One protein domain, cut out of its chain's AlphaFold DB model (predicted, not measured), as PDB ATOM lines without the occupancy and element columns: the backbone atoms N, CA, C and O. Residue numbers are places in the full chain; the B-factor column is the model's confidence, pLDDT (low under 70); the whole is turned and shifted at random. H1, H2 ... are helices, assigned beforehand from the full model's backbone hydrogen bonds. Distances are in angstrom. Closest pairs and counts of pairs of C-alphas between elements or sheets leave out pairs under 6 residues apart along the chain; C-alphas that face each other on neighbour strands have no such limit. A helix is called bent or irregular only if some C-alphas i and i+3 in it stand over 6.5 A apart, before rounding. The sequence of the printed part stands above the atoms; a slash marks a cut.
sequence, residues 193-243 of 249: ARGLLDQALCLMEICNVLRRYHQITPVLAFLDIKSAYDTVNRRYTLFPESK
ATOM      1  N   ALA A 193     119.899 165.044 122.990       84.81
ATOM      2  CA  ALA A 193     119.113 165.804 122.018       84.81
ATOM      3  C   ALA A 193     119.689 165.836 120.582       84.81
ATOM      4  O   ALA A 193     119.486 166.810 119.865       84.81
ATOM      5  N   ARG A 194     120.407 164.785 120.152       86.12
ATOM      6  CA  ARG A 194     120.792 164.591 118.743       86.12
ATOM      7  C   ARG A 194     120.383 163.210 118.259       86.12
ATOM      8  O   ARG A 194     120.987 162.202 118.627       86.12
ATOM      9  N   GLY A 195     119.338 163.174 117.445       89.12
ATOM     10  CA  GLY A 195     118.820 161.957 116.838       89.12
ATOM     11  C   GLY A 195     119.454 161.646 115.485       89.12
ATOM     12  O   GLY A 195     120.122 162.473 114.864       89.12
ATOM     13  N   LEU A 196     119.174 160.439 114.987       89.50
ATOM     14  CA  LEU A 196     119.511 160.036 113.619       89.50
ATOM     15  C   LEU A 196     118.916 161.002 112.583       89.50
ATOM     16  O   LEU A 196     119.577 161.344 111.605       89.50
ATOM     17  N   LEU A 197     117.681 161.451 112.816       92.50
ATOM     18  CA  LEU A 197     116.982 162.364 111.918       92.50
ATOM     19  C   LEU A 197     117.713 163.706 111.797       92.50
ATOM     20  O   LEU A 197     117.913 164.180 110.685       92.50
ATOM     21  N   ASP A 198     118.190 164.267 112.910       90.56
ATOM     22  CA  ASP A 198     118.928 165.535 112.908       90.56
ATOM     23  C   ASP A 198     120.215 165.433 112.081       90.56
ATOM     24  O   ASP A 198     120.566 166.352 111.344       90.56
ATOM     25  N   GLN A 199     120.907 164.292 112.160       91.69
ATOM     26  CA  GLN A 199     122.115 164.038 111.370       91.69
ATOM     27  C   GLN A 199     121.806 163.886 109.878       91.69
ATOM     28  O   GLN A 199     122.537 164.418 109.044       91.69
ATOM     29  N   ALA A 200     120.708 163.207 109.535       92.75
ATOM     30  CA  ALA A 200     120.268 163.070 108.151       92.75
ATOM     31  C   ALA A 200     119.863 164.424 107.544       92.75
ATOM     32  O   ALA A 200     120.259 164.737 106.422       92.75
ATOM     33  N   LEU A 201     119.127 165.248 108.299       93.81
ATOM     34  CA  LEU A 201     118.750 166.599 107.881       93.81
ATOM     35  C   LEU A 201     119.977 167.501 107.728       93.81
ATOM     36  O   LEU A 201     120.093 168.191 106.721       93.81
ATOM     37  N   CYS A 202     120.920 167.444 108.672       91.81
ATOM     38  CA  CYS A 202     122.183 168.176 108.584       91.81
ATOM     39  C   CYS A 202     122.968 167.798 107.317       91.81
ATOM     40  O   CYS A 202     123.387 168.671 106.560       91.81
ATOM     41  N   LEU A 203     123.100 166.498 107.029       93.12
ATOM     42  CA  LEU A 203     123.765 166.020 105.815       93.12
ATOM     43  C   LEU A 203     123.053 166.495 104.540       93.12
ATOM     44  O   LEU A 203     123.706 166.910 103.580       93.12
ATOM     45  N   MET A 204     121.719 166.440 104.528       95.31
ATOM     46  CA  MET A 204     120.908 166.903 103.403       95.31
ATOM     47  C   MET A 204     121.081 168.408 103.174       95.31
ATOM     48  O   MET A 204     121.242 168.834 102.031       95.31
ATOM     49  N   GLU A 205     121.106 169.195 104.247       95.31
ATOM     50  CA  GLU A 205     121.309 170.640 104.179       95.31
ATOM     51  C   GLU A 205     122.704 170.986 103.651       95.31
ATOM     52  O   GLU A 205     122.827 171.769 102.712       95.31
ATOM     53  N   ILE A 206     123.750 170.321 104.153       93.94
ATOM     54  CA  ILE A 206     125.121 170.473 103.636       93.94
ATOM     55  C   ILE A 206     125.162 170.176 102.131       93.94
ATOM     56  O   ILE A 206     125.718 170.955 101.352       93.94
ATOM     57  N   CYS A 207     124.532 169.082 101.691       95.81
ATOM     58  CA  CYS A 207     124.455 168.746 100.270       95.81
ATOM     59  C   CYS A 207     123.721 169.820  99.455       95.81
ATOM     60  O   CYS A 207     124.152 170.147  98.346       95.81
ATOM     61  N   ASN A 208     122.622 170.362  99.978       96.31
ATOM     62  CA  ASN A 208     121.846 171.404  99.310       96.31
ATOM     63  C   ASN A 208     122.645 172.701  99.170       96.31
ATOM     64  O   ASN A 208     122.655 173.288  98.085       96.31
ATOM     65  N   VAL A 209     123.346 173.118 100.228       96.25
ATOM     66  CA  VAL A 209     124.182 174.324 100.226       96.25
ATOM     67  C   VAL A 209     125.303 174.205  99.195       96.25
ATOM     68  O   VAL A 209     125.478 175.107  98.373       96.25
ATOM     69  N   LEU A 210     126.007 173.069  99.170       96.44
ATOM     70  CA  LEU A 210     127.090 172.819  98.213       96.44
ATOM     71  C   LEU A 210     126.612 172.879  96.758       96.44
ATOM     72  O   LEU A 210     127.261 173.510  95.922       96.44
ATOM     73  N   ARG A 211     125.448 172.293  96.459       96.62
ATOM     74  CA  ARG A 211     124.887 172.317  95.101       96.62
ATOM     75  C   ARG A 211     124.409 173.707  94.692       96.62
ATOM     76  O   ARG A 211     124.685 174.135  93.578       96.62
ATOM     77  N   ARG A 212     123.673 174.402  95.567       96.12
ATOM     78  CA  ARG A 212     123.011 175.674  95.224       96.12
ATOM     79  C   ARG A 212     123.975 176.854  95.206       96.12
ATOM     80  O   ARG A 212     123.961 177.627  94.255       96.12
ATOM     81  N   TYR A 213     124.801 176.989  96.239       96.50
ATOM     82  CA  TYR A 213     125.633 178.181  96.423       96.50
ATOM     83  C   TYR A 213     127.043 178.017  95.870       96.50
ATOM     84  O   TYR A 213     127.631 178.997  95.424       96.50
ATOM     85  N   HIS A 214     127.571 176.792  95.857       94.00
ATOM     86  CA  HIS A 214     128.942 176.528  95.415       94.00
ATOM     87  C   HIS A 214     129.025 175.799  94.066       94.00
ATOM     88  O   HIS A 214     130.126 175.608  93.564       94.00
ATOM     89  N   GLN A 215     127.891 175.391  93.478       94.88
ATOM     90  CA  GLN A 215     127.823 174.574  92.254       94.88
ATOM     91  C   GLN A 215     128.680 173.292  92.314       94.88
ATOM     92  O   GLN A 215     129.117 172.767  91.291       94.88
ATOM     93  N   ILE A 216     128.902 172.759  93.519       95.00
ATOM     94  CA  ILE A 216     129.653 171.522  93.740       95.00
ATOM     95  C   ILE A 216     128.659 170.370  93.859       95.00
ATOM     96  O   ILE A 216     127.729 170.416  94.666       95.00
ATOM     97  N   THR A 217     128.885 169.300  93.099       93.31
ATOM     98  CA  THR A 217     128.177 168.031  93.292       93.31
ATOM     99  C   THR A 217     128.858 167.252  94.422       93.31
ATOM    100  O   THR A 217     129.981 166.784  94.231       93.31
ATOM    101  N   PRO A 218     128.230 167.111  95.604       92.88
ATOM    102  CA  PRO A 218     128.863 166.456  96.741       92.88
ATOM    103  C   PRO A 218     129.027 164.954  96.488       92.88
ATOM    104  O   PRO A 218     128.087 164.281  96.063       92.88
ATOM    105  N   VAL A 219     130.209 164.431  96.808       93.75
ATOM    106  CA  VAL A 219     130.496 162.992  96.851       93.75
ATOM    107  C   VAL A 219     130.450 162.546  98.309       93.75
ATOM    108  O   VAL A 219     131.118 163.133  99.157       93.75
ATOM    109  N   LEU A 220     129.649 161.523  98.610       92.94
ATOM    110  CA  LEU A 220     129.487 161.001  99.968       92.94
ATOM    111  C   LEU A 220     130.330 159.740 100.162       92.94
ATOM    112  O   LEU A 220     130.168 158.764  99.433       92.94
ATOM    113  N   ALA A 221     131.197 159.757 101.174       93.19
ATOM    114  CA  ALA A 221     131.942 158.589 101.623       93.19
ATOM    115  C   ALA A 221     131.319 158.055 102.918       93.19
ATOM    116  O   ALA A 221     131.322 158.734 103.945       93.19
ATOM    117  N   PHE A 222     130.783 156.836 102.870       92.06
ATOM    118  CA  PHE A 222     130.257 156.152 104.048       92.06
ATOM    119  C   PHE A 222     131.368 155.312 104.670       92.06
ATOM    120  O   PHE A 222     131.851 154.359 104.063       92.06
ATOM    121  N   LEU A 223     131.783 155.695 105.875       91.88
ATOM    122  CA  LEU A 223     132.834 155.024 106.629       91.88
ATOM    123  C   LEU A 223     132.208 154.285 107.809       91.88
ATOM    124  O   LEU A 223     131.430 154.869 108.561       91.88
ATOM    125  N   ASP A 224     132.580 153.020 107.977       88.94
ATOM    126  CA  ASP A 224     132.229 152.222 109.148       88.94
ATOM    127  C   ASP A 224     133.502 151.647 109.770       88.94
ATOM    128  O   ASP A 224     134.383 151.135 109.071       88.94
ATOM    129  N   ILE A 225     133.620 151.764 111.091       87.06
ATOM    130  CA  ILE A 225     134.795 151.296 111.826       87.06
ATOM    131  C   ILE A 225     134.506 149.882 112.315       87.06
ATOM    132  O   ILE A 225     133.699 149.662 113.221       87.06
ATOM    133  N   LYS A 226     135.214 148.906 111.745       82.25
ATOM    134  CA  LYS A 226     135.084 147.505 112.148       82.25
ATOM    135  C   LYS A 226     135.470 147.337 113.619       82.25
ATOM    136  O   LYS A 226     136.566 147.724 114.023       82.25
ATOM    137  N   SER A 227     134.597 146.697 114.402       77.12
ATOM    138  CA  SER A 227     134.859 146.344 115.812       77.12
ATOM    139  C   SER A 227     135.337 147.536 116.658       77.12
ATOM    140  O   SER A 227     136.286 147.421 117.434       77.12
ATOM    141  N   ALA A 228     134.705 148.703 116.480       78.25
ATOM    142  CA  ALA A 228     135.133 149.959 117.102       78.25
ATOM    143  C   ALA A 228     135.299 149.862 118.627       78.25
ATOM    144  O   ALA A 228     136.269 150.385 119.155       78.25
ATOM    145  N   TYR A 229     134.399 149.160 119.324       75.12
ATOM    146  CA  TYR A 229     134.456 149.008 120.783       75.12
ATOM    147  C   TYR A 229     135.511 147.997 121.250       75.12
ATOM    148  O   TYR A 229     136.138 148.203 122.287       75.12
ATOM    149  N   ASP A 230     135.754 146.937 120.475       75.00
ATOM    150  CA  ASP A 230     136.691 145.869 120.850       75.00
ATOM    151  C   ASP A 230     138.152 146.251 120.580       75.00
ATOM    152  O   ASP A 230     139.071 145.751 121.227       75.00
ATOM    153  N   THR A 231     138.374 147.146 119.614       76.50
ATOM    154  CA  THR A 231     139.711 147.531 119.130       76.50
ATOM    155  C   THR A 231     140.279 148.776 119.807       76.50
ATOM    156  O   THR A 231     141.419 149.161 119.529       76.50
ATOM    157  N   VAL A 232     139.538 149.394 120.733       78.62
ATOM    158  CA  VAL A 232     140.023 150.568 121.464       78.62
ATOM    159  C   VAL A 232     141.242 150.196 122.307       78.62
ATOM    160  O   VAL A 232     141.197 149.354 123.208       78.62
ATOM    161  N   ASN A 233     142.357 150.876 122.053       77.31
ATOM    162  CA  ASN A 233     143.561 150.687 122.843       77.31
ATOM    163  C   ASN A 233     143.367 151.261 124.259       77.31
ATOM    164  O   ASN A 233     143.285 152.475 124.474       77.31
ATOM    165  N   ARG A 234     143.360 150.361 125.246       74.81
ATOM    166  CA  ARG A 234     143.157 150.693 126.664       74.81
ATOM    167  C   ARG A 234     144.219 151.645 127.221       74.81
ATOM    168  O   ARG A 234     143.914 152.412 128.127       74.81
ATOM    169  N   ARG A 235     145.442 151.651 126.673       69.94
ATOM    170  CA  ARG A 235     146.504 152.572 127.115       69.94
ATOM    171  C   ARG A 235     146.154 154.017 126.768       69.94
ATOM    172  O   ARG A 235     146.239 154.873 127.634       69.94
ATOM    173  N   TYR A 236     145.693 154.287 125.549       66.06
ATOM    174  CA  TYR A 236     145.359 155.651 125.119       66.06
ATOM    175  C   TYR A 236     144.002 156.145 125.618       66.06
ATOM    176  O   TYR A 236     143.771 157.343 125.627       66.06
ATOM    177  N   THR A 237     143.119 155.249 126.058       60.69
ATOM    178  CA  THR A 237     141.821 155.642 126.638       60.69
ATOM    179  C   THR A 237     141.972 156.087 128.092       60.69
ATOM    180  O   THR A 237     141.323 157.033 128.517       60.69
ATOM    181  N   LEU A 238     142.885 155.456 128.839       54.91
ATOM    182  CA  LEU A 238     143.141 155.763 130.251       54.91
ATOM    183  C   LEU A 238     144.193 156.871 130.458       54.91
ATOM    184  O   LEU A 238     144.267 157.468 131.529       54.91
ATOM    185  N   PHE A 239     145.029 157.173 129.457       35.59
ATOM    186  CA  PHE A 239     146.066 158.209 129.569       35.59
ATOM    187  C   PHE A 239     145.544 159.662 129.596       35.59
ATOM    188  O   PHE A 239     146.093 160.445 130.372       35.59
ATOM    189  N   PRO A 240     144.488 160.058 128.855       43.84
ATOM    190  CA  PRO A 240     143.850 161.366 129.020       43.84
ATOM    191  C   PRO A 240     143.289 161.553 130.435       43.84
ATOM    192  O   PRO A 240     143.321 162.658 130.971       43.84
ATOM    193  N   GLU A 241     142.860 160.459 131.074       43.91
ATOM    194  CA  GLU A 241     142.354 160.433 132.449       43.91
ATOM    195  C   GLU A 241     143.453 160.478 133.519       43.91
ATOM    196  O   GLU A 241     143.160 160.764 134.675       43.91
ATOM    197  N   SER A 242     144.732 160.286 133.177       41.09
ATOM    198  CA  SER A 242     145.834 160.405 134.150       41.09
ATOM    199  C   SER A 242     146.043 161.834 134.675       41.09
ATOM    200  O   SER A 242     146.645 162.009 135.731       41.09
ATOM    201  N   LYS A 243     145.486 162.849 133.995       42.69
ATOM    202  CA  LYS A 243     145.346 164.217 134.530       42.69
ATOM    203  C   LYS A 243     144.182 164.373 135.517       42.69
ATOM    204  O   LYS A 243     144.166 165.336 136.270       42.69
TER     205      LYS A 243
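This is residues 193 to 243 of the 249 residues of an uncharacterized protein of Rhizopus microsporus (UniProt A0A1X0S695). Look first for one long helix, H1, at one end; from its last turn the chain folds back in a long unnamed stretch, residues 215 to 233, that leads to two short helices, H2 and H3, at the far end. The shape is open, with no contact between H1 and the other helices. The printed part has 51 residues with three named helices in the order H1, H2, H3 and no named strand; the class is all helix. It is extended, with a radius of gyration of the C-alphas of 17.6 A and spans of 47 by 25 by 21 A.

Start at H1, residues 196 to 214, which is apart from H2, residues 234 to 238, and from H3, residues 240 to 243. H2 and H3 meet only through their link, which is tight. In H1 and H2 every O i to N i+4 pair is within hydrogen-bond range; H3 is too short for such a pair.

Find C-alpha 196 at (119.511, 160.036, 113.619); from there H1 runs 26.3 A to C-alpha 214 at (128.942, 176.528, 95.415). H2 measures 6.2 A. H3 ends at C-alpha 243, (145.346, 164.217, 134.530), and is neither bent nor irregular, but only just: C-alphas 240 and 243 are 6.4 A apart.

The C-alphas farthest apart, of Gln 215 and Ser 242, are 47.8 A apart. The printed part has no cut, and the link from H1 to H2 is long. Residues 235 to 243 are under pLDDT 70.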